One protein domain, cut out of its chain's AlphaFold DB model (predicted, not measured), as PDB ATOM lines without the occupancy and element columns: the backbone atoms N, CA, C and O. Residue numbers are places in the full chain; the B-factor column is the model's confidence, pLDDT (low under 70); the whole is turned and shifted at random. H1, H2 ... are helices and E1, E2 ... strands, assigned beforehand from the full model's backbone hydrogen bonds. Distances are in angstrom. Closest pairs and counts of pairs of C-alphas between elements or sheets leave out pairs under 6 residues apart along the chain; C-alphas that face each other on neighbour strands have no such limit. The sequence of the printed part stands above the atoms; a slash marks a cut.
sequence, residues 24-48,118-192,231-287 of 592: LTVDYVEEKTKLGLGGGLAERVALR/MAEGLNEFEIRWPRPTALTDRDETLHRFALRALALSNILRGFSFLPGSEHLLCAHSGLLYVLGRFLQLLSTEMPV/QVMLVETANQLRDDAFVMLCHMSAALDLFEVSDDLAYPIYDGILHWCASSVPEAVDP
ATOM      1  N   LEU A  24     222.712 270.805 301.048       53.59
ATOM      2  CA  LEU A  24     224.031 271.451 301.133       53.59
ATOM      3  C   LEU A  24     224.175 272.663 300.192       53.59
ATOM      4  O   LEU A  24     225.219 273.321 300.194       53.59
ATOM      5  N   THR A  25     223.151 272.981 299.395       65.50
ATOM      6  CA  THR A  25     223.164 274.150 298.499       65.50
ATOM      7  C   THR A  25     223.146 275.468 299.280       65.50
ATOM      8  O   THR A  25     222.626 275.531 300.394       65.50
ATOM      9  N   VAL A  26     223.711 276.532 298.694       60.53
ATOM     10  CA  VAL A  26     223.713 277.879 299.301       60.53
ATOM     11  C   VAL A  26     222.280 278.340 299.572       60.53
ATOM     12  O   VAL A  26     221.968 278.693 300.705       60.53
ATOM     13  N   ASP A  27     221.392 278.211 298.580       64.81
ATOM     14  CA  ASP A  27     219.974 278.576 298.687       64.81
ATOM     15  C   ASP A  27     219.270 277.877 299.863       64.81
ATOM     16  O   ASP A  27     218.544 278.520 300.622       64.81
ATOM     17  N   TYR A  28     219.513 276.575 300.064       68.88
ATOM     18  CA  TYR A  28     218.933 275.820 301.180       68.88
ATOM     19  C   TYR A  28     219.478 276.274 302.538       68.88
ATOM     20  O   TYR A  28     218.708 276.423 303.489       68.88
ATOM     21  N   VAL A  29     220.795 276.486 302.657       61.91
ATOM     22  CA  VAL A  29     221.393 276.948 303.920       61.91
ATOM     23  C   VAL A  29     220.875 278.346 304.264       61.91
ATOM     24  O   VAL A  29     220.480 278.573 305.408       61.91
ATOM     25  N   GLU A  30     220.772 279.230 303.271       63.38
ATOM     26  CA  GLU A  30     220.217 280.575 303.415       63.38
ATOM     27  C   GLU A  30     218.715 280.593 303.737       63.38
ATOM     28  O   GLU A  30     218.274 281.390 304.564       63.38
ATOM     29  N   GLU A  31     217.892 279.725 303.136       64.44
ATOM     30  CA  GLU A  31     216.476 279.609 303.521       64.44
ATOM     31  C   GLU A  31     216.358 279.194 304.999       64.44
ATOM     32  O   GLU A  31     215.530 279.719 305.748       64.44
ATOM     33  N   LYS A  32     217.231 278.288 305.461       58.53
ATOM     34  CA  LYS A  32     217.234 277.795 306.845       58.53
ATOM     35  C   LYS A  32     217.722 278.836 307.850       58.53
ATOM     36  O   LYS A  32     217.115 278.935 308.917       58.53
ATOM     37  N   THR A  33     218.759 279.619 307.548       55.31
ATOM     38  CA  THR A  33     219.219 280.719 308.420       55.31
ATOM     39  C   THR A  33     218.194 281.845 308.490       55.31
ATOM     40  O   THR A  33     217.846 282.260 309.596       55.31
ATOM     41  N   LYS A  34     217.605 282.254 307.356       55.16
ATOM     42  CA  LYS A  34     216.550 283.289 307.293       55.16
ATOM     43  C   LYS A  34     215.276 282.899 308.056       55.16
ATOM     44  O   LYS A  34     214.565 283.769 308.549       55.16
ATOM     45  N   LEU A  35     215.008 281.598 308.216       55.31
ATOM     46  CA  LEU A  35     213.930 281.063 309.062       55.31
ATOM     47  C   LEU A  35     214.337 280.830 310.538       55.31
ATOM     48  O   LEU A  35     213.518 280.359 311.327       55.31
ATOM     49  N   GLY A  36     215.586 281.113 310.925       53.69
ATOM     50  CA  GLY A  36     216.120 280.859 312.272       53.69
ATOM     51  C   GLY A  36     216.360 279.375 312.593       53.69
ATOM     52  O   GLY A  36     216.559 279.006 313.751       53.69
ATOM     53  N   LEU A  37     216.340 278.495 311.588       57.53
ATOM     54  CA  LEU A  37     216.359 277.036 311.736       57.53
ATOM     55  C   LEU A  37     217.771 276.456 311.603       57.53
ATOM     56  O   LEU A  37     217.977 275.455 310.918       57.53
ATOM     57  N   GLY A  38     218.733 277.070 312.297       45.59
ATOM     58  CA  GLY A  38     220.156 276.703 312.329       45.59
ATOM     59  C   GLY A  38     220.486 275.366 313.014       45.59
ATOM     60  O   GLY A  38     221.437 275.293 313.789       45.59
ATOM     61  N   GLY A  39     219.726 274.308 312.720       56.78
ATOM     62  CA  GLY A  39     220.011 272.918 313.072       56.78
ATOM     63  C   GLY A  39     219.419 272.401 314.391       56.78
ATOM     64  O   GLY A  39     219.022 273.134 315.300       56.78
ATOM     65  N   GLY A  40     219.386 271.070 314.502       63.66
ATOM     66  CA  GLY A  40     219.294 270.345 315.772       63.66
ATOM     67  C   GLY A  40     217.956 270.453 316.506       63.66
ATOM     68  O   GLY A  40     217.081 269.601 316.339       63.66
ATOM     69  N   LEU A  41     217.829 271.420 317.417       49.44
ATOM     70  CA  LEU A  41     216.642 271.589 318.266       49.44
ATOM     71  C   LEU A  41     215.639 272.570 317.652       49.44
ATOM     72  O   LEU A  41     214.461 272.231 317.556       49.44
ATOM     73  N   ALA A  42     216.104 273.735 317.188       54.59
ATOM     74  CA  ALA A  42     215.253 274.775 316.606       54.59
ATOM     75  C   ALA A  42     214.463 274.248 315.401       54.59
ATOM     76  O   ALA A  42     213.251 274.431 315.327       54.59
ATOM     77  N   GLU A  43     215.116 273.490 314.515       57.06
ATOM     78  CA  GLU A  43     214.455 272.855 313.372       57.06
ATOM     79  C   GLU A  43     213.397 271.825 313.800       57.06
ATOM     80  O   GLU A  43     212.284 271.844 313.278       57.06
ATOM     81  N   ARG A  44     213.683 270.959 314.785       59.44
ATOM     82  CA  ARG A  44     212.696 269.980 315.283       59.44
ATOM     83  C   ARG A  44     211.515 270.653 315.983       59.44
ATOM     84  O   ARG A  44     210.385 270.204 315.805       59.44
ATOM     85  N   VAL A  45     211.748 271.736 316.726       64.88
ATOM     86  CA  VAL A  45     210.693 272.539 317.363       64.88
ATOM     87  C   VAL A  45     209.853 273.265 316.312       64.88
ATOM     88  O   VAL A  45     208.633 273.152 316.342       64.88
ATOM     89  N   ALA A  46     210.463 273.936 315.336       64.44
ATOM     90  CA  ALA A  46     209.737 274.645 314.284       64.44
ATOM     91  C   ALA A  46     208.985 273.697 313.340       64.44
ATOM     92  O   ALA A  46     207.847 273.977 312.970       64.44
ATOM     93  N   LEU A  47     209.566 272.547 312.984       64.69
ATOM     94  CA  LEU A  47     208.896 271.532 312.170       64.69
ATOM     95  C   LEU A  47     207.743 270.879 312.946       64.69
ATOM     96  O   LEU A  47     206.681 270.648 312.367       64.69
ATOM     97  N   ARG A  48     207.891 270.677 314.264       70.19
ATOM     98  CA  ARG A  48     206.787 270.285 315.151       70.19
ATOM     99  C   ARG A  48     205.690 271.352 315.196       70.19
ATOM    100  O   ARG A  48     204.547 271.013 314.921       70.19
ATOM    101  N   MET A 118     234.747 294.369 325.804       65.69
ATOM    102  CA  MET A 118     235.132 295.607 326.501       65.69
ATOM    103  C   MET A 118     236.124 295.378 327.654       65.69
ATOM    104  O   MET A 118     236.661 296.342 328.195       65.69
ATOM    105  N   ALA A 119     236.343 294.127 328.065       64.75
ATOM    106  CA  ALA A 119     237.186 293.782 329.203       64.75
ATOM    107  C   ALA A 119     238.672 294.029 328.896       64.75
ATOM    108  O   ALA A 119     239.246 293.372 328.022       64.75
ATOM    109  N   GLU A 120     239.313 294.943 329.625       60.44
ATOM    110  CA  GLU A 120     240.764 295.171 329.536       60.44
ATOM    111  C   GLU A 120     241.563 294.385 330.589       60.44
ATOM    112  O   GLU A 120     242.772 294.199 330.427       60.44
ATOM    113  N   GLY A 121     240.917 293.911 331.661       59.03
ATOM    114  CA  GLY A 121     241.592 293.221 332.754       59.03
ATOM    115  C   GLY A 121     241.944 291.766 332.442       59.03
ATOM    116  O   GLY A 121     241.180 291.012 331.837       59.03
ATOM    117  N   LEU A 122     243.121 291.346 332.912       60.94
ATOM    118  CA  LEU A 122     243.537 289.945 332.884       60.94
ATOM    119  C   LEU A 122     242.655 289.119 333.831       60.94
ATOM    120  O   LEU A 122     242.481 289.479 335.000       60.94
ATOM    121  N   ASN A 123     242.148 287.992 333.332       64.25
ATOM    122  CA  ASN A 123     241.347 287.022 334.084       64.25
ATOM    123  C   ASN A 123     240.111 287.662 334.761       64.25
ATOM    124  O   ASN A 123     239.788 287.380 335.919       64.25
ATOM    125  N   GLU A 124     239.437 288.564 334.037       71.19
ATOM    126  CA  GLU A 124     238.081 289.039 334.360       71.19
ATOM    127  C   GLU A 124     236.996 288.061 333.884       71.19
ATOM    128  O   GLU A 124     235.904 288.055 334.448       71.19
ATOM    129  N   PHE A 125     237.304 287.221 332.890       78.69
ATOM    130  CA  PHE A 125     236.408 286.229 332.294       78.69
ATOM    131  C   PHE A 125     237.060 284.836 332.265       78.69
ATOM    132  O   PHE A 125     238.286 284.720 332.217       78.69
ATOM    133  N   GLU A 126     236.229 283.795 332.304       78.88
ATOM    134  CA  GLU A 126     236.581 282.368 332.237       78.88
ATOM    135  C   GLU A 126     235.611 281.633 331.293       78.88
ATOM    136  O   GLU A 126     234.452 282.042 331.169       78.88
ATOM    137  N   ILE A 127     236.032 280.547 330.631       80.81
ATOM    138  CA  ILE A 127     235.068 279.675 329.933       80.81
ATOM    139  C   ILE A 127     234.213 278.960 330.985       80.81
ATOM    140  O   ILE A 127     234.728 278.455 331.983       80.81
ATOM    141  N   ARG A 128     232.897 278.865 330.756       77.62
ATOM    142  CA  ARG A 128     232.016 278.020 331.575       77.62
ATOM    143  C   ARG A 128     232.369 276.538 331.402       77.62
ATOM    144  O   ARG A 128     231.808 275.855 330.544       77.62
ATOM    145  N   TRP A 129     233.225 276.025 332.275       72.12
ATOM    146  CA  TRP A 129     233.461 274.592 332.408       72.12
ATOM    147  C   TRP A 129     232.387 273.921 333.282       72.12
ATOM    148  O   TRP A 129     232.113 274.407 334.383       72.12
ATOM    149  N   PRO A 130     231.790 272.792 332.850       73.50
ATOM    150  CA  PRO A 130     231.093 271.889 333.765       73.50
ATOM    151  C   PRO A 130     232.100 271.289 334.763       73.50
ATOM    152  O   PRO A 130     233.258 271.050 334.410       73.50
ATOM    153  N   ARG A 131     231.688 271.041 336.014       67.50
ATOM    154  CA  ARG A 131     232.596 270.442 337.010       67.50
ATOM    155  C   ARG A 131     232.924 268.987 336.628       67.50
ATOM    156  O   ARG A 131     232.012 268.242 336.279       67.50
ATOM    157  N   PRO A 132     234.188 268.541 336.735       62.75
ATOM    158  CA  PRO A 132     234.540 267.147 336.491       62.75
ATOM    159  C   PRO A 132     234.161 266.263 337.692       62.75
ATOM    160  O   PRO A 132     234.840 266.271 338.721       62.75
ATOM    161  N   THR A 133     233.097 265.467 337.562       64.12
ATOM    162  CA  THR A 133     232.746 264.434 338.552       64.12
ATOM    163  C   THR A 133     233.765 263.287 338.529       64.12
ATOM    164  O   THR A 133     234.149 262.793 337.470       64.12
ATOM    165  N   ALA A 134     234.188 262.817 339.709       66.50
ATOM    166  CA  ALA A 134     235.169 261.730 339.862       66.50
ATOM    167  C   ALA A 134     234.650 260.331 339.452       66.50
ATOM    168  O   ALA A 134     235.418 259.373 339.383       66.50
ATOM    169  N   LEU A 135     233.346 260.216 339.194       68.44
ATOM    170  CA  LEU A 135     232.661 259.061 338.629       68.44
ATOM    171  C   LEU A 135     231.865 259.562 337.420       68.44
ATOM    172  O   LEU A 135     231.199 260.587 337.515       68.44
ATOM    173  N   THR A 136     231.905 258.847 336.298       61.81
ATOM    174  CA  THR A 136     231.108 259.200 335.115       61.81
ATOM    175  C   THR A 136     230.258 258.012 334.698       61.81
ATOM    176  O   THR A 136     230.808 257.009 334.236       61.81
ATOM    177  N   ASP A 137     228.939 258.134 334.820       66.62
ATOM    178  CA  ASP A 137     228.017 257.262 334.095       66.62
ATOM    179  C   ASP A 137     227.976 257.766 332.647       66.62
ATOM    180  O   ASP A 137     227.477 258.856 332.373       66.62
ATOM    181  N   ARG A 138     228.639 257.058 331.726       67.69
ATOM    182  CA  ARG A 138     228.751 257.498 330.328       67.69
ATOM    183  C   ARG A 138     227.749 256.731 329.483       67.69
ATOM    184  O   ARG A 138     227.909 255.525 329.299       67.69
ATOM    185  N   ASP A 139     226.778 257.442 328.900       82.06
ATOM    186  CA  ASP A 139     225.958 256.865 327.840       82.06
ATOM    187  C   ASP A 139     226.858 256.432 326.675       82.06
ATOM    188  O   ASP A 139     227.415 257.226 325.911       82.06
ATOM    189  N   GLU A 140     226.969 255.119 326.542       85.56
ATOM    190  CA  GLU A 140     227.710 254.426 325.504       85.56
ATOM    191  C   GLU A 140     227.116 254.692 324.101       85.56
ATOM    192  O   GLU A 140     227.797 254.475 323.096       85.56
ATOM    193  N   THR A 141     225.880 255.203 323.973       88.00
ATOM    194  CA  THR A 141     225.365 255.686 322.678       88.00
ATOM    195  C   THR A 141     225.899 257.078 322.332       88.00
ATOM    196  O   THR A 141     226.497 257.237 321.263       88.00
ATOM    197  N   LEU A 142     225.798 258.050 323.245       86.31
ATOM    198  CA  LEU A 142     226.375 259.392 323.136       86.31
ATOM    199  C   LEU A 142     227.886 259.334 322.884       86.31
ATOM    200  O   LEU A 142     228.382 259.994 321.971       86.31
ATOM    201  N   HIS A 143     228.609 258.478 323.613       87.62
ATOM    202  CA  HIS A 143     230.047 258.285 323.432       87.62
ATOM    203  C   HIS A 143     230.396 257.812 322.007       87.62
ATOM    204  O   HIS A 143     231.293 258.361 321.364       87.62
ATOM    205  N   ARG A 144     229.634 256.862 321.445       89.56
ATOM    206  CA  ARG A 144     229.810 256.407 320.051       89.56
ATOM    207  C   ARG A 144     229.448 257.477 319.017       89.56
ATOM    208  O   ARG A 144     230.037 257.481 317.934       89.56
ATOM    209  N   PHE A 145     228.504 258.374 319.313       91.56
ATOM    210  CA  PHE A 145     228.222 259.530 318.457       91.56
ATOM    211  C   PHE A 145     229.366 260.550 318.491       91.56
ATOM    212  O   PHE A 145     229.804 260.975 317.422       91.56
ATOM    213  N   ALA A 146     229.908 260.865 319.672       90.81
ATOM    214  CA  ALA A 146     231.078 261.730 319.828       90.81
ATOM    215  C   ALA A 146     232.296 261.174 319.069       90.81
ATOM    216  O   ALA A 146     232.831 261.845 318.188       90.81
ATOM    217  N   LEU A 147     232.662 259.905 319.297       91.56
ATOM    218  CA  LEU A 147     233.758 259.242 318.574       91.56
ATOM    219  C   LEU A 147     233.559 259.252 317.049       91.56
ATOM    220  O   LEU A 147     234.524 259.410 316.304       91.56
ATOM    221  N   ARG A 148     232.317 259.118 316.559       94.75
ATOM    222  CA  ARG A 148     232.019 259.211 315.120       94.75
ATOM    223  C   ARG A 148     232.151 260.638 314.586       94.75
ATOM    224  O   ARG A 148     232.651 260.801 313.477       94.75
ATOM    225  N   ALA A 149     231.723 261.647 315.342       93.31
ATOM    226  CA  ALA A 149     231.890 263.050 314.967       93.31
ATOM    227  C   ALA A 149     233.379 263.418 314.868       93.31
ATOM    228  O   ALA A 149     233.802 263.956 313.848       93.31
ATOM    229  N   LEU A 150     234.185 263.022 315.860       93.75
ATOM    230  CA  LEU A 150     235.639 263.210 315.850       93.75
ATOM    231  C   LEU A 150     236.316 262.449 314.700       93.75
ATOM    232  O   LEU A 150     237.175 262.999 314.019       93.75
ATOM    233  N   ALA A 151     235.896 261.213 314.408       95.81
ATOM    234  CA  ALA A 151     236.427 260.457 313.273       95.81
ATOM    235  C   ALA A 151     236.124 261.125 311.916       95.81
ATOM    236  O   ALA A 151     236.993 261.154 311.046       95.81
ATOM    237  N   LEU A 152     234.921 261.685 311.730       95.38
ATOM    238  CA  LEU A 152     234.558 262.433 310.520       95.38
ATOM    239  C   LEU A 152     235.316 263.764 310.421       95.38
ATOM    240  O   LEU A 152     235.831 264.092 309.353       95.38
ATOM    241  N   SER A 153     235.439 264.488 311.535       94.56
ATOM    242  CA  SER A 153     236.215 265.728 311.645       94.56
ATOM    243  C   SER A 153     237.683 265.516 311.263       94.56
ATOM    244  O   SER A 153     238.198 266.187 310.369       94.56
ATOM    245  N   ASN A 154     238.320 264.483 311.819       94.38
ATOM    246  CA  ASN A 154     239.697 264.114 311.497       94.38
ATOM    247  C   ASN A 154     239.878 263.667 310.028       94.38
ATOM    248  O   ASN A 154     240.943 263.881 309.453       94.38
ATOM    249  N   ILE A 155     238.855 263.093 309.380       94.75
ATOM    250  CA  ILE A 155     238.891 262.790 307.934       94.75
ATOM    251  C   ILE A 155     238.842 264.081 307.101       94.75
ATOM    252  O   ILE A 155     239.649 264.237 306.185       94.75
ATOM    253  N   LEU A 156     237.951 265.024 307.428       93.38
ATOM    254  CA  LEU A 156     237.863 266.325 306.746       93.38
ATOM    255  C   LEU A 156     239.153 267.143 306.925       93.38
ATOM    256  O   LEU A 156     239.724 267.638 305.952       93.38
ATOM    257  N   ARG A 157     239.684 267.179 308.151       94.19
ATOM    258  CA  ARG A 157     241.003 267.738 308.465       94.19
ATOM    259  C   ARG A 157     242.113 267.033 307.689       94.19
ATOM    260  O   ARG A 157     242.971 267.710 307.128       94.19
ATOM    261  N   GLY A 158     242.068 265.706 307.586       94.31
ATOM    262  CA  GLY A 158     242.981 264.907 306.767       94.31
ATOM    263  C   GLY A 158     243.000 265.331 305.295       94.31
ATOM    264  O   GLY A 158     244.077 265.424 304.708       94.31
ATOM    265  N   PHE A 159     241.843 265.670 304.712       92.81
ATOM    266  CA  PHE A 159     241.787 266.219 303.355       92.81
ATOM    267  C   PHE A 159     242.431 267.606 303.244       92.81
ATOM    268  O   PHE A 159     243.097 267.854 302.245       92.81
ATOM    269  N   SER A 160     242.321 268.472 304.260       93.38
ATOM    270  CA  SER A 160     242.922 269.822 304.229       93.38
ATOM    271  C   SER A 160     244.458 269.839 304.137       93.38
ATOM    272  O   SER A 160     245.027 270.832 303.700       93.38
ATOM    273  N   PHE A 161     245.135 268.735 304.481       93.00
ATOM    274  CA  PHE A 161     246.583 268.572 304.276       93.00
ATOM    275  C   PHE A 161     246.972 268.214 302.825       93.00
ATOM    276  O   PHE A 161     248.163 268.159 302.507       93.00
ATOM    277  N   LEU A 162     246.014 267.917 301.938       92.31
ATOM    278  CA  LEU A 162     246.304 267.560 300.546       92.31
ATOM    279  C   LEU A 162     246.529 268.834 299.711       92.31
ATOM    280  O   LEU A 162     245.597 269.634 299.583       92.31
ATOM    281  N   PRO A 163     247.709 269.030 299.091       87.94
ATOM    282  CA  PRO A 163     248.006 270.250 298.345       87.94
ATOM    283  C   PRO A 163     247.059 270.409 297.150       87.94
ATOM    284  O   PRO A 163     246.893 269.487 296.349       87.94
ATOM    285  N   GLY A 164     246.438 271.585 297.035       84.94
ATOM    286  CA  GLY A 164     245.429 271.880 296.011       84.94
ATOM    287  C   GLY A 164     243.999 271.437 296.352       84.94
ATOM    288  O   GLY A 164     243.090 271.717 295.574       84.94
ATOM    289  N   SER A 165     243.763 270.805 297.511       89.06
ATOM    290  CA  SER A 165     242.399 270.585 298.026       89.06
ATOM    291  C   SER A 165     241.728 271.881 298.492       89.06
ATOM    292  O   SER A 165     240.505 271.985 298.438       89.06
ATOM    293  N   GLU A 166     242.526 272.873 298.899       90.38
ATOM    294  CA  GLU A 166     242.108 274.142 299.506       90.38
ATOM    295  C   GLU A 166     240.948 274.804 298.749       90.38
ATOM    296  O   GLU A 166     239.900 275.047 299.335       90.38
ATOM    297  N   HIS A 167     241.073 274.998 297.430       89.38
ATOM    298  CA  HIS A 167     240.020 275.609 296.609       89.38
ATOM    299  C   HIS A 167     238.705 274.806 296.595       89.38
ATOM    300  O   HIS A 167     237.628 275.398 296.568       89.38
ATOM    301  N   LEU A 168     238.774 273.469 296.630       89.94
ATOM    302  CA  LEU A 168     237.591 272.599 296.654       89.94
ATOM    303  C   LEU A 168     236.894 272.639 298.020       89.94
ATOM    304  O   LEU A 168     235.669 272.572 298.086       89.94
ATOM    305  N   LEU A 169     237.667 272.771 299.101       90.94
ATOM    306  CA  LEU A 169     237.150 272.924 300.460       90.94
ATOM    307  C   LEU A 169     236.540 274.321 300.666       90.94
ATOM    308  O   LEU A 169     235.454 274.429 301.231       90.94
ATOM    309  N   CYS A 170     237.184 275.379 300.158       90.44
ATOM    310  CA  CYS A 170     236.667 276.751 300.210       90.44
ATOM    311  C   CYS A 170     235.363 276.920 299.414       90.44
ATOM    312  O   CYS A 170     234.482 277.654 299.846       90.44
ATOM    313  N   ALA A 171     235.202 276.212 298.291       88.56
ATOM    314  CA  ALA A 171     233.972 276.241 297.498       88.56
ATOM    315  C   ALA A 171     232.777 275.512 298.155       88.56
ATOM    316  O   ALA A 171     231.651 275.615 297.666       88.56
ATOM    317  N   HIS A 172     232.988 274.751 299.235       91.19
ATOM    318  CA  HIS A 172     231.939 273.939 299.853       91.19
ATOM    319  C   HIS A 172     231.219 274.701 300.982       91.19
ATOM    320  O   HIS A 172     231.585 274.610 302.156       91.19
ATOM    321  N   SER A 173     230.142 275.406 300.629       88.94
ATOM    322  CA  SER A 173     229.227 276.141 301.530       88.94
ATOM    323  C   SER A 173     228.914 275.412 302.845       88.94
ATOM    324  O   SER A 173     229.081 275.968 303.930       88.94
ATOM    325  N   GLY A 174     228.519 274.136 302.770       89.12
ATOM    326  CA  GLY A 174     228.190 273.320 303.942       89.12
ATOM    327  C   GLY A 174     229.381 273.019 304.865       89.12
ATOM    328  O   GLY A 174     229.178 272.722 306.039       89.12
ATOM    329  N   LEU A 175     230.622 273.125 304.370       92.00
ATOM    330  CA  LEU A 175     231.830 273.008 305.195       92.00
ATOM    331  C   LEU A 175     232.107 274.337 305.900       92.00
ATOM    332  O   LEU A 175     232.306 274.333 307.110       92.00
ATOM    333  N   LEU A 176     232.030 275.465 305.182       91.69
ATOM    334  CA  LEU A 176     232.151 276.803 305.775       91.69
ATOM    335  C   LEU A 176     231.121 277.021 306.897       91.69
ATOM    336  O   LEU A 176     231.490 277.469 307.983       91.69
ATOM    337  N   TYR A 177     229.867 276.595 306.689       91.00
ATOM    338  CA  TYR A 177     228.823 276.616 307.721       91.00
ATOM    339  C   TYR A 177     229.240 275.848 308.986       91.00
ATOM    340  O   TYR A 177     229.137 276.365 310.099       91.00
ATOM    341  N   VAL A 178     229.730 274.612 308.834       92.31
ATOM    342  CA  VAL A 178     230.143 273.769 309.967       92.31
ATOM    343  C   VAL A 178     231.367 274.352 310.678       92.31
ATOM    344  O   VAL A 178     231.357 274.432 311.905       92.31
ATOM    345  N   LEU A 179     232.375 274.825 309.939       93.75
ATOM    346  CA  LEU A 179     233.572 275.463 310.499       93.75
ATOM    347  C   LEU A 179     233.209 276.710 311.321       93.75
ATOM    348  O   LEU A 179     233.584 276.801 312.490       93.75
ATOM    349  N   GLY A 180     232.408 277.623 310.761       90.06
ATOM    350  CA  GLY A 180     231.948 278.829 311.456       90.06
ATOM    351  C   GLY A 180     231.125 278.535 312.718       90.06
ATOM    352  O   GLY A 180     231.223 279.261 313.706       90.06
ATOM    353  N   ARG A 181     230.359 277.434 312.740       90.06
ATOM    354  CA  ARG A 181     229.652 276.971 313.950       90.06
ATOM    355  C   ARG A 181     230.577 276.297 314.966       90.06
ATOM    356  O   ARG A 181     230.356 276.473 316.161       90.06
ATOM    357  N   PHE A 182     231.594 275.551 314.530       92.94
ATOM    358  CA  PHE A 182     232.558 274.892 315.422       92.94
ATOM    359  C   PHE A 182     233.442 275.898 316.169       92.94
ATOM    360  O   PHE A 182     233.698 275.693 317.355       92.94
ATOM    361  N   LEU A 183     233.829 277.017 315.538       90.56
ATOM    362  CA  LEU A 183     234.640 278.063 316.177       90.56
ATOM    363  C   LEU A 183     234.056 278.553 317.513       90.56
ATOM    364  O   LEU A 183     234.798 278.667 318.481       90.56
ATOM    365  N   GLN A 184     232.747 278.804 317.604       86.00
ATOM    366  CA  GLN A 184     232.094 279.278 318.841       86.00
ATOM    367  C   GLN A 184     231.336 278.168 319.605       86.00
ATOM    368  O   GLN A 184     230.539 278.451 320.506       86.00
ATOM    369  N   LEU A 185     231.543 276.889 319.263       85.31
ATOM    370  CA  LEU A 185     230.784 275.777 319.841       85.31
ATOM    371  C   LEU A 185     231.092 275.594 321.337       85.31
ATOM    372  O   LEU A 185     232.220 275.275 321.716       85.31
ATOM    373  N   LEU A 186     230.057 275.766 322.171       78.00
ATOM    374  CA  LEU A 186     230.098 275.721 323.645       78.00
ATOM    375  C   LEU A 186     231.064 276.733 324.303       78.00
ATOM    376  O   LEU A 186     231.361 276.634 325.490       78.00
ATOM    377  N   SER A 187     231.504 277.750 323.562       76.44
ATOM    378  CA  SER A 187     232.508 278.737 323.988       76.44
ATOM    379  C   SER A 187     231.893 279.917 324.752       76.44
ATOM    380  O   SER A 187     232.076 281.075 324.389       76.44
ATOM    381  N   THR A 188     231.099 279.645 325.795       75.44
ATOM    382  CA  THR A 188     230.467 280.714 326.588       75.44
ATOM    383  C   THR A 188     231.399 281.216 327.687       75.44
ATOM    384  O   THR A 188     231.527 280.567 328.729       75.44
ATOM    385  N   GLU A 189     232.004 282.384 327.473       77.69
ATOM    386  CA  GLU A 189     232.691 283.138 328.525       77.69
ATOM    387  C   GLU A 189     231.700 283.631 329.597       77.69
ATOM    388  O   GLU A 189     230.558 283.998 329.301       77.69
ATOM    389  N   MET A 190     232.137 283.656 330.855       74.38
ATOM    390  CA  MET A 190     231.429 284.263 331.984       74.38
ATOM    391  C   MET A 190     232.380 285.156 332.788       74.38
ATOM    392  O   MET A 190     233.567 284.843 332.862       74.38
ATOM    393  N   PRO A 191     231.893 286.237 333.424       73.88
ATOM    394  CA  PRO A 191     232.713 287.028 334.333       73.88
ATOM    395  C   PRO A 191     233.079 286.201 335.575       73.88
ATOM    396  O   PRO A 191     232.193 285.636 336.225       73.88
ATOM    397  N   VAL A 192     234.369 286.162 335.916       74.19
ATOM    398  CA  VAL A 192     234.926 285.342 337.003       74.19
ATOM    399  C   VAL A 192     234.302 285.743 338.334       74.19
ATOM    400  O   VAL A 192     234.568 286.825 338.872       74.19
ATOM    401  N   GLN A 231     227.707 266.609 329.783       79.25
ATOM    402  CA  GLN A 231     228.104 267.947 329.349       79.25
ATOM    403  C   GLN A 231     229.629 268.105 329.351       79.25
ATOM    404  O   GLN A 231     230.162 268.740 328.441       79.25
ATOM    405  N   VAL A 232     230.338 267.468 330.293       80.88
ATOM    406  CA  VAL A 232     231.808 267.346 330.250       80.88
ATOM    407  C   VAL A 232     232.242 266.694 328.931       80.88
ATOM    408  O   VAL A 232     233.020 267.299 328.195       80.88
ATOM    409  N   MET A 233     231.673 265.538 328.556       82.50
ATOM    410  CA  MET A 233     231.969 264.886 327.264       82.50
ATOM    411  C   MET A 233     231.667 265.769 326.050       82.50
ATOM    412  O   MET A 233     232.406 265.740 325.062       82.50
ATOM    413  N   LEU A 234     230.573 266.532 326.082       85.75
ATOM    414  CA  LEU A 234     230.204 267.419 324.979       85.75
ATOM    415  C   LEU A 234     231.164 268.609 324.850       85.75
ATOM    416  O   LEU A 234     231.473 268.991 323.725       85.75
ATOM    417  N   VAL A 235     231.688 269.145 325.958       86.06
ATOM    418  CA  VAL A 235     232.732 270.186 325.945       86.06
ATOM    419  C   VAL A 235     234.084 269.614 325.495       86.06
ATOM    420  O   VAL A 235     234.704 270.197 324.608       86.06
ATOM    421  N   GLU A 236     234.499 268.445 326.004       86.12
ATOM    422  CA  GLU A 236     235.680 267.695 325.524       86.12
ATOM    423  C   GLU A 236     235.624 267.509 323.993       86.12
ATOM    424  O   GLU A 236     236.568 267.836 323.270       86.12
ATOM    425  N   THR A 237     234.476 267.049 323.486       89.31
ATOM    426  CA  THR A 237     234.243 266.815 322.052       89.31
ATOM    427  C   THR A 237     234.219 268.123 321.257       89.31
ATOM    428  O   THR A 237     234.835 268.202 320.196       89.31
ATOM    429  N   ALA A 238     233.540 269.163 321.753       89.88
ATOM    430  CA  ALA A 238     233.463 270.463 321.088       89.88
ATOM    431  C   ALA A 238     234.831 271.144 320.970       89.88
ATOM    432  O   ALA A 238     235.104 271.763 319.945       89.88
ATOM    433  N   ASN A 239     235.700 270.998 321.974       88.81
ATOM    434  CA  ASN A 239     237.065 271.516 321.923       88.81
ATOM    435  C   ASN A 239     237.868 270.834 320.805       88.81
ATOM    436  O   ASN A 239     238.381 271.524 319.930       88.81
ATOM    437  N   GLN A 240     237.863 269.498 320.733       90.81
ATOM    438  CA  GLN A 240     238.578 268.780 319.669       90.81
ATOM    439  C   GLN A 240     238.017 269.067 318.259       90.81
ATOM    440  O   GLN A 240     238.791 269.153 317.304       90.81
ATOM    441  N   LEU A 241     236.696 269.256 318.118       92.69
ATOM    442  CA  LEU A 241     236.067 269.703 316.863       92.69
ATOM    443  C   LEU A 241     236.473 271.138 316.483       92.69
ATOM    444  O   LEU A 241     236.612 271.443 315.299       92.69
ATOM    445  N   ARG A 242     236.678 272.017 317.472       92.50
ATOM    446  CA  ARG A 242     237.157 273.390 317.269       92.50
ATOM    447  C   ARG A 242     238.620 273.418 316.833       92.50
ATOM    448  O   ARG A 242     238.943 274.140 315.899       92.50
ATOM    449  N   ASP A 243     239.474 272.601 317.444       92.12
ATOM    450  CA  ASP A 243     240.885 272.469 317.056       92.12
ATOM    451  C   ASP A 243     241.019 271.922 315.627       92.12
ATOM    452  O   ASP A 243     241.799 272.434 314.822       92.12
ATOM    453  N   ASP A 244     240.206 270.923 315.268       93.81
ATOM    454  CA  ASP A 244     240.152 270.415 313.897       93.81
ATOM    455  C   ASP A 244     239.656 271.484 312.906       93.81
ATOM    456  O   ASP A 244     240.200 271.594 311.803       93.81
ATOM    457  N   ALA A 245     238.659 272.294 313.293       94.75
ATOM    458  CA  ALA A 245     238.171 273.418 312.494       94.75
ATOM    459  C   ALA A 245     239.235 274.507 312.301       94.75
ATOM    460  O   ALA A 245     239.410 274.994 311.184       94.75
ATOM    461  N   PHE A 246     239.983 274.843 313.353       94.81
ATOM    462  CA  PHE A 246     241.119 275.755 313.273       94.81
ATOM    463  C   PHE A 246     242.192 275.233 312.316       94.81
ATOM    464  O   PHE A 246     242.608 275.974 311.433       94.81
ATOM    465  N   VAL A 247     242.587 273.957 312.405       94.38
ATOM    466  CA  VAL A 247     243.591 273.387 311.485       94.38
ATOM    467  C   VAL A 247     243.088 273.357 310.036       94.38
ATOM    468  O   VAL A 247     243.851 273.683 309.127       94.38
ATOM    469  N   MET A 248     241.809 273.037 309.798       95.00
ATOM    470  CA  MET A 248     241.211 273.139 308.459       95.00
ATOM    471  C   MET A 248     241.273 274.575 307.916       95.00
ATOM    472  O   MET A 248     241.724 274.783 306.789       95.00
ATOM    473  N   LEU A 249     240.900 275.571 308.726       95.62
ATOM    474  CA  LEU A 249     240.973 276.986 308.351       95.62
ATOM    475  C   LEU A 249     242.420 277.474 308.167       95.62
ATOM    476  O   LEU A 249     242.675 278.247 307.246       95.62
ATOM    477  N   CYS A 250     243.395 277.003 308.951       94.69
ATOM    478  CA  CYS A 250     244.812 277.330 308.754       94.69
ATOM    479  C   CYS A 250     245.327 276.883 307.379       94.69
ATOM    480  O   CYS A 250     246.108 277.608 306.764       94.69
ATOM    481  N   HIS A 251     244.883 275.743 306.846       93.44
ATOM    482  CA  HIS A 251     245.223 275.352 305.473       93.44
ATOM    483  C   HIS A 251     244.410 276.146 304.440       93.44
ATOM    484  O   HIS A 251     244.983 276.767 303.549       93.44
ATOM    485  N   MET A 252     243.084 276.200 304.596       93.88
ATOM    486  CA  MET A 252     242.173 276.848 303.641       93.88
ATOM    487  C   MET A 252     242.409 278.361 303.490       93.88
ATOM    488  O   MET A 252     242.238 278.899 302.400       93.88
ATOM    489  N   SER A 253     242.832 279.057 304.549       93.62
ATOM    490  CA  SER A 253     242.974 280.526 304.615       93.62
ATOM    491  C   SER A 253     243.943 281.158 303.610       93.62
ATOM    492  O   SER A 253     243.863 282.365 303.389       93.62
ATOM    493  N   ALA A 254     244.823 280.381 302.972       90.50
ATOM    494  CA  ALA A 254     245.663 280.862 301.868       90.50
ATOM    495  C   ALA A 254     244.881 281.048 300.549       90.50
ATOM    496  O   ALA A 254     245.276 281.851 299.703       90.50
ATOM    497  N   ALA A 255     243.772 280.321 300.389       90.50
ATOM    498  CA  ALA A 255     242.898 280.322 299.216       90.50
ATOM    499  C   ALA A 255     241.458 280.779 299.523       90.50
ATOM    500  O   ALA A 255     240.630 280.847 298.614       90.50
ATOM    501  N   LEU A 256     241.137 281.036 300.796       91.75
ATOM    502  CA  LEU A 256     239.803 281.404 301.263       91.75
ATOM    503  C   LEU A 256     239.493 282.866 300.935       91.75
ATOM    504  O   LEU A 256     240.120 283.788 301.459       91.75
ATOM    505  N   ASP A 257     238.475 283.062 300.112       91.94
ATOM    506  CA  ASP A 257     237.883 284.355 299.802       91.94
ATOM    507  C   ASP A 257     236.465 284.368 300.370       91.94
ATOM    508  O   ASP A 257     235.621 283.596 299.919       91.94
ATOM    509  N   LEU A 258     236.222 285.177 301.404       88.94
ATOM    510  CA  LEU A 258     234.904 285.262 302.045       88.94
ATOM    511  C   LEU A 258     234.041 286.392 301.476       88.94
ATOM    512  O   LEU A 258     232.877 286.487 301.837       88.94
ATOM    513  N   PHE A 259     234.579 287.226 300.582       88.56
ATOM    514  CA  PHE A 259     233.837 288.333 299.972       88.56
ATOM    515  C   PHE A 259     232.798 287.859 298.939       88.56
ATOM    516  O   PHE A 259     231.735 288.455 298.806       88.56
ATOM    517  N   GLU A 260     233.086 286.762 298.232       84.88
ATOM    518  CA  GLU A 260     232.173 286.124 297.265       84.88
ATOM    519  C   GLU A 260     231.225 285.096 297.933       84.88
ATOM    520  O   GLU A 260     230.501 284.366 297.255       84.88
ATOM    521  N   VAL A 261     231.253 284.995 299.268       86.44
ATOM    522  CA  VAL A 261     230.483 284.040 300.081       86.44
ATOM    523  C   VAL A 261     229.434 284.811 300.885       86.44
ATOM    524  O   VAL A 261     229.723 285.884 301.403       86.44
ATOM    525  N   SER A 262     228.214 284.282 301.016       86.81
ATOM    526  CA  SER A 262     227.134 285.010 301.691       86.81
ATOM    527  C   SER A 262     227.367 285.216 303.194       86.81
ATOM    528  O   SER A 262     227.979 284.390 303.880       86.81
ATOM    529  N   ASP A 263     226.849 286.337 303.712       85.06
ATOM    530  CA  ASP A 263     227.112 286.835 305.071       85.06
ATOM    531  C   ASP A 263     226.820 285.799 306.169       85.06
ATOM    532  O   ASP A 263     227.587 285.671 307.123       85.06
ATOM    533  N   ASP A 264     225.762 284.995 306.003       82.44
ATOM    534  CA  ASP A 264     225.370 283.906 306.914       82.44
ATOM    535  C   ASP A 264     226.466 282.834 307.111       82.44
ATOM    536  O   ASP A 264     226.474 282.126 308.124       82.44
ATOM    537  N   LEU A 265     227.389 282.705 306.150       87.81
ATOM    538  CA  LEU A 265     228.532 281.789 306.170       87.81
ATOM    539  C   LEU A 265     229.839 282.507 306.538       87.81
ATOM    540  O   LEU A 265     230.641 281.964 307.299       87.81
ATOM    541  N   ALA A 266     230.050 283.720 306.022       89.75
ATOM    542  CA  ALA A 266     231.263 284.501 306.262       89.75
ATOM    543  C   ALA A 266     231.333 285.061 307.697       89.75
ATOM    544  O   ALA A 266     232.359 284.934 308.371       89.75
ATOM    545  N   TYR A 267     230.236 285.637 308.202       89.94
ATOM    546  CA  TYR A 267     230.202 286.311 309.503       89.94
ATOM    547  C   TYR A 267     230.543 285.389 310.692       89.94
ATOM    548  O   TYR A 267     231.352 285.802 311.525       89.94
ATOM    549  N   PRO A 268     230.032 284.140 310.806       90.88
ATOM    550  CA  PRO A 268     230.419 283.242 311.900       90.88
ATOM    551  C   PRO A 268     231.910 282.873 311.895       90.88
ATOM    552  O   PRO A 268     232.497 282.678 312.960       90.88
ATOM    553  N   ILE A 269     232.536 282.807 310.713       93.62
ATOM    554  CA  ILE A 269     233.978 282.566 310.583       93.62
ATOM    555  C   ILE A 269     234.750 283.787 311.101       93.62
ATOM    556  O   ILE A 269     235.602 283.646 311.980       93.62
ATOM    557  N   TYR A 270     234.400 284.991 310.639       93.19
ATOM    558  CA  TYR A 270     235.032 286.236 311.082       93.19
ATOM    559  C   TYR A 270     234.835 286.526 312.582       93.19
ATOM    560  O   TYR A 270     235.817 286.747 313.294       93.19
ATOM    561  N   ASP A 271     233.601 286.483 313.101       90.69
ATOM    562  CA  ASP A 271     233.311 286.736 314.523       90.69
ATOM    563  C   ASP A 271     233.955 285.667 315.424       90.69
ATOM    564  O   ASP A 271     234.379 285.987 316.534       90.69
ATOM    565  N   GLY A 272     234.108 284.425 314.939       91.38
ATOM    566  CA  GLY A 272     234.870 283.356 315.590       91.38
ATOM    567  C   GLY A 272     236.370 283.657 315.698       91.38
ATOM    568  O   GLY A 272     236.905 283.674 316.807       91.38
ATOM    569  N   ILE A 273     237.041 283.949 314.579       94.12
ATOM    570  CA  ILE A 273     238.480 284.284 314.540       94.12
ATOM    571  C   ILE A 273     238.780 285.513 315.415       94.12
ATOM    572  O   ILE A 273     239.715 285.509 316.219       94.12
ATOM    573  N   LEU A 274     237.957 286.559 315.306       92.50
ATOM    574  CA  LEU A 274     238.106 287.782 316.096       92.50
ATOM    575  C   LEU A 274     237.871 287.547 317.592       92.50
ATOM    576  O   LEU A 274     238.548 288.160 318.414       92.50
ATOM    577  N   HIS A 275     236.919 286.685 317.961       90.00
ATOM    578  CA  HIS A 275     236.654 286.327 319.357       90.00
ATOM    579  C   HIS A 275     237.856 285.614 319.987       90.00
ATOM    580  O   HIS A 275     238.362 286.089 321.000       90.00
ATOM    581  N   TRP A 276     238.385 284.559 319.362       91.44
ATOM    582  CA  TRP A 276     239.546 283.827 319.892       91.44
ATOM    583  C   TRP A 276     240.853 284.622 319.852       91.44
ATOM    584  O   TRP A 276     241.720 284.425 320.703       91.44
ATOM    585  N   CYS A 277     240.991 285.573 318.925       91.81
ATOM    586  CA  CYS A 277     242.101 286.518 318.956       91.81
ATOM    587  C   CYS A 277     241.998 287.507 320.133       91.81
ATOM    588  O   CYS A 277     242.993 287.745 320.820       91.81
ATOM    589  N   ALA A 278     240.819 288.103 320.351       89.62
ATOM    590  CA  ALA A 278     240.599 289.154 321.350       89.62
ATOM    591  C   ALA A 278     240.343 288.636 322.773       89.62
ATOM    592  O   ALA A 278     240.473 289.406 323.729       89.62
ATOM    593  N   SER A 279     239.951 287.370 322.923       86.81
ATOM    594  CA  SER A 279     239.672 286.760 324.219       86.81
ATOM    595  C   SER A 279     240.909 286.808 325.116       86.81
ATOM    596  O   SER A 279     242.031 286.525 324.690       86.81
ATOM    597  N   SER A 280     240.698 287.206 326.368       81.50
ATOM    598  CA  SER A 280     241.712 287.308 327.428       81.50
ATOM    599  C   SER A 280     241.653 286.132 328.414       81.50
ATOM    600  O   SER A 280     242.207 286.211 329.508       81.50
ATOM    601  N   VAL A 281     240.965 285.063 328.015       83.81
ATOM    602  CA  VAL A 281     240.686 283.839 328.773       83.81
ATOM    603  C   VAL A 281     241.817 282.820 328.530       83.81
ATOM    604  O   VAL A 281     242.234 282.682 327.376       83.81
ATOM    605  N   PRO A 282     242.375 282.137 329.554       81.31
ATOM    606  CA  PRO A 282     243.606 281.345 329.405       81.31
ATOM    607  C   PRO A 282     243.491 280.216 328.371       81.31
ATOM    608  O   PRO A 282     244.436 279.984 327.623       81.31
ATOM    609  N   GLU A 283     242.312 279.612 328.217       83.12
ATOM    610  CA  GLU A 283     241.986 278.621 327.182       83.12
ATOM    611  C   GLU A 283     242.199 279.121 325.738       83.12
ATOM    612  O   GLU A 283     242.353 278.313 324.825       83.12
ATOM    613  N   ALA A 284     242.203 280.439 325.508       84.69
ATOM    614  CA  ALA A 284     242.529 281.037 324.213       84.69
ATOM    615  C   ALA A 284     244.040 281.266 324.024       84.69
ATOM    616  O   ALA A 284     244.516 281.318 322.887       84.69
ATOM    617  N   VAL A 285     244.782 281.437 325.124       84.12
ATOM    618  CA  VAL A 285     246.202 281.829 325.147       84.12
ATOM    619  C   VAL A 285     247.121 280.617 325.154       84.12
ATOM    620  O   VAL A 285     248.056 280.554 324.353       84.12
ATOM    621  N   ASP A 286     246.832 279.664 326.036       83.19
ATOM    622  CA  ASP A 286     247.720 278.565 326.392       83.19
ATOM    623  C   ASP A 286     247.360 277.288 325.604       83.19
ATOM    624  O   ASP A 286     246.179 277.003 325.383       83.19
ATOM    625  N   PRO A 287     248.344 276.486 325.156       81.12
ATOM    626  CA  PRO A 287     248.083 275.205 324.503       81.12
ATOM    627  C   PRO A 287     247.673 274.152 325.546       81.12
ATOM    628  O   PRO A 287     248.516 273.491 326.156       81.12
TER     629      PRO A 287
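AT A GLANCE: This is residues 24 to 48, 118 to 192 and 231 to 287 of the 592 residues of the protein "BAF250_C domain-containing protein" of Oesophagostomum dentatum (UniProt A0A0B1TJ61). Two pairs of side-by-side helices, H3 with H6 and H5 with H7, are packed together through H5 and H6, which stand at a steep angle to each other. Short H4 packs on the last residues of H6, the tiny antiparallel sheet E1 - E2 lies beyond the last residues of H5, and H2, far from the middle, touches no helix. The printed part has 157 residues with eight named helices and two named strands, in the order H1 H2 E1 H3 H4 H5 E2 H6 H7 H8, and its class is mostly helix. It is compact, with a radius of gyration of the C-alphas of 17.1 A, and rounded, spanning 45 by 41 by 34 A.

HOW THE PARTS SIT: In the sheet, E1, residues 125 to 127, and E2, residues 189 to 191, are antiparallel neighbours; N 126 and O 190 are within hydrogen-bond range at 2.9 A, N 190 and O 126 at 2.8 A. H5, residues 173 to 183, and H6, residues 231 to 252, are the hubs, touching three helices each. They touch each other, closest at the C-alphas of Phe 182 and Arg 242, 5.2 A, at a steep tilt of 54 degrees, opposite ways. H3, residues 140 to 160, touches H6, with Arg 157 and Met 248 the closest C-alphas at 5.4 A, at a shallow tilt of 9 degrees, the same way. H7, residues 263 to 278, touches H5, with Gly 180 and Ile 269 the closest C-alphas at 4.3 A, at a shallow tilt of 27 degrees, the same way. Of these three pairs of helices two are at a shallow tilt, a packing only just mostly aligned, its helices running nearly along each other. H4, residues 166 to 170, touches residues 251 to 252 of H6 alone, with the C-alphas of Glu 166 and Met 252 the closest at 4.9 A. H1, residues 26 to 34, and H5 only just touch, with 3 pairs of C-alphas within 8 A, and only at their ends; the closest C-alphas are those of Val 26 and Ser 173, 6.2 A. H8, residues 282 to 285, is close to H7 but not clearly touching, with the C-alphas of Trp 276 and Ala 284 the closest at 5.9 A. H2, residues 42 to 48, is apart from H1. In H1 to H6 every O i to N i+4 pair is within hydrogen-bond range, in H7 10 of 12, and H8 is too short for such a pair.

IN THESE COORDINATES: H6 is 30.6 A long, H3 30.3 A, H7 21.3 A and H5 15.7 A. H1 begins at C-alpha 26, (223.713, 277.879, 299.301), and H8 ends at C-alpha 285, (246.202, 281.829, 325.147).

THE WHOLE: The C-alphas farthest apart, Leu 135 and Glu 260, are 49.4 A apart. Residues 49 to 117 and 193 to 230 are not printed; the gaps between C-alphas are 39.7 A and 20.2 A. The link from E1 to H3 is long. Confidence is under 70 in residues 24 to 47, 118 to 123 and 131 to 138.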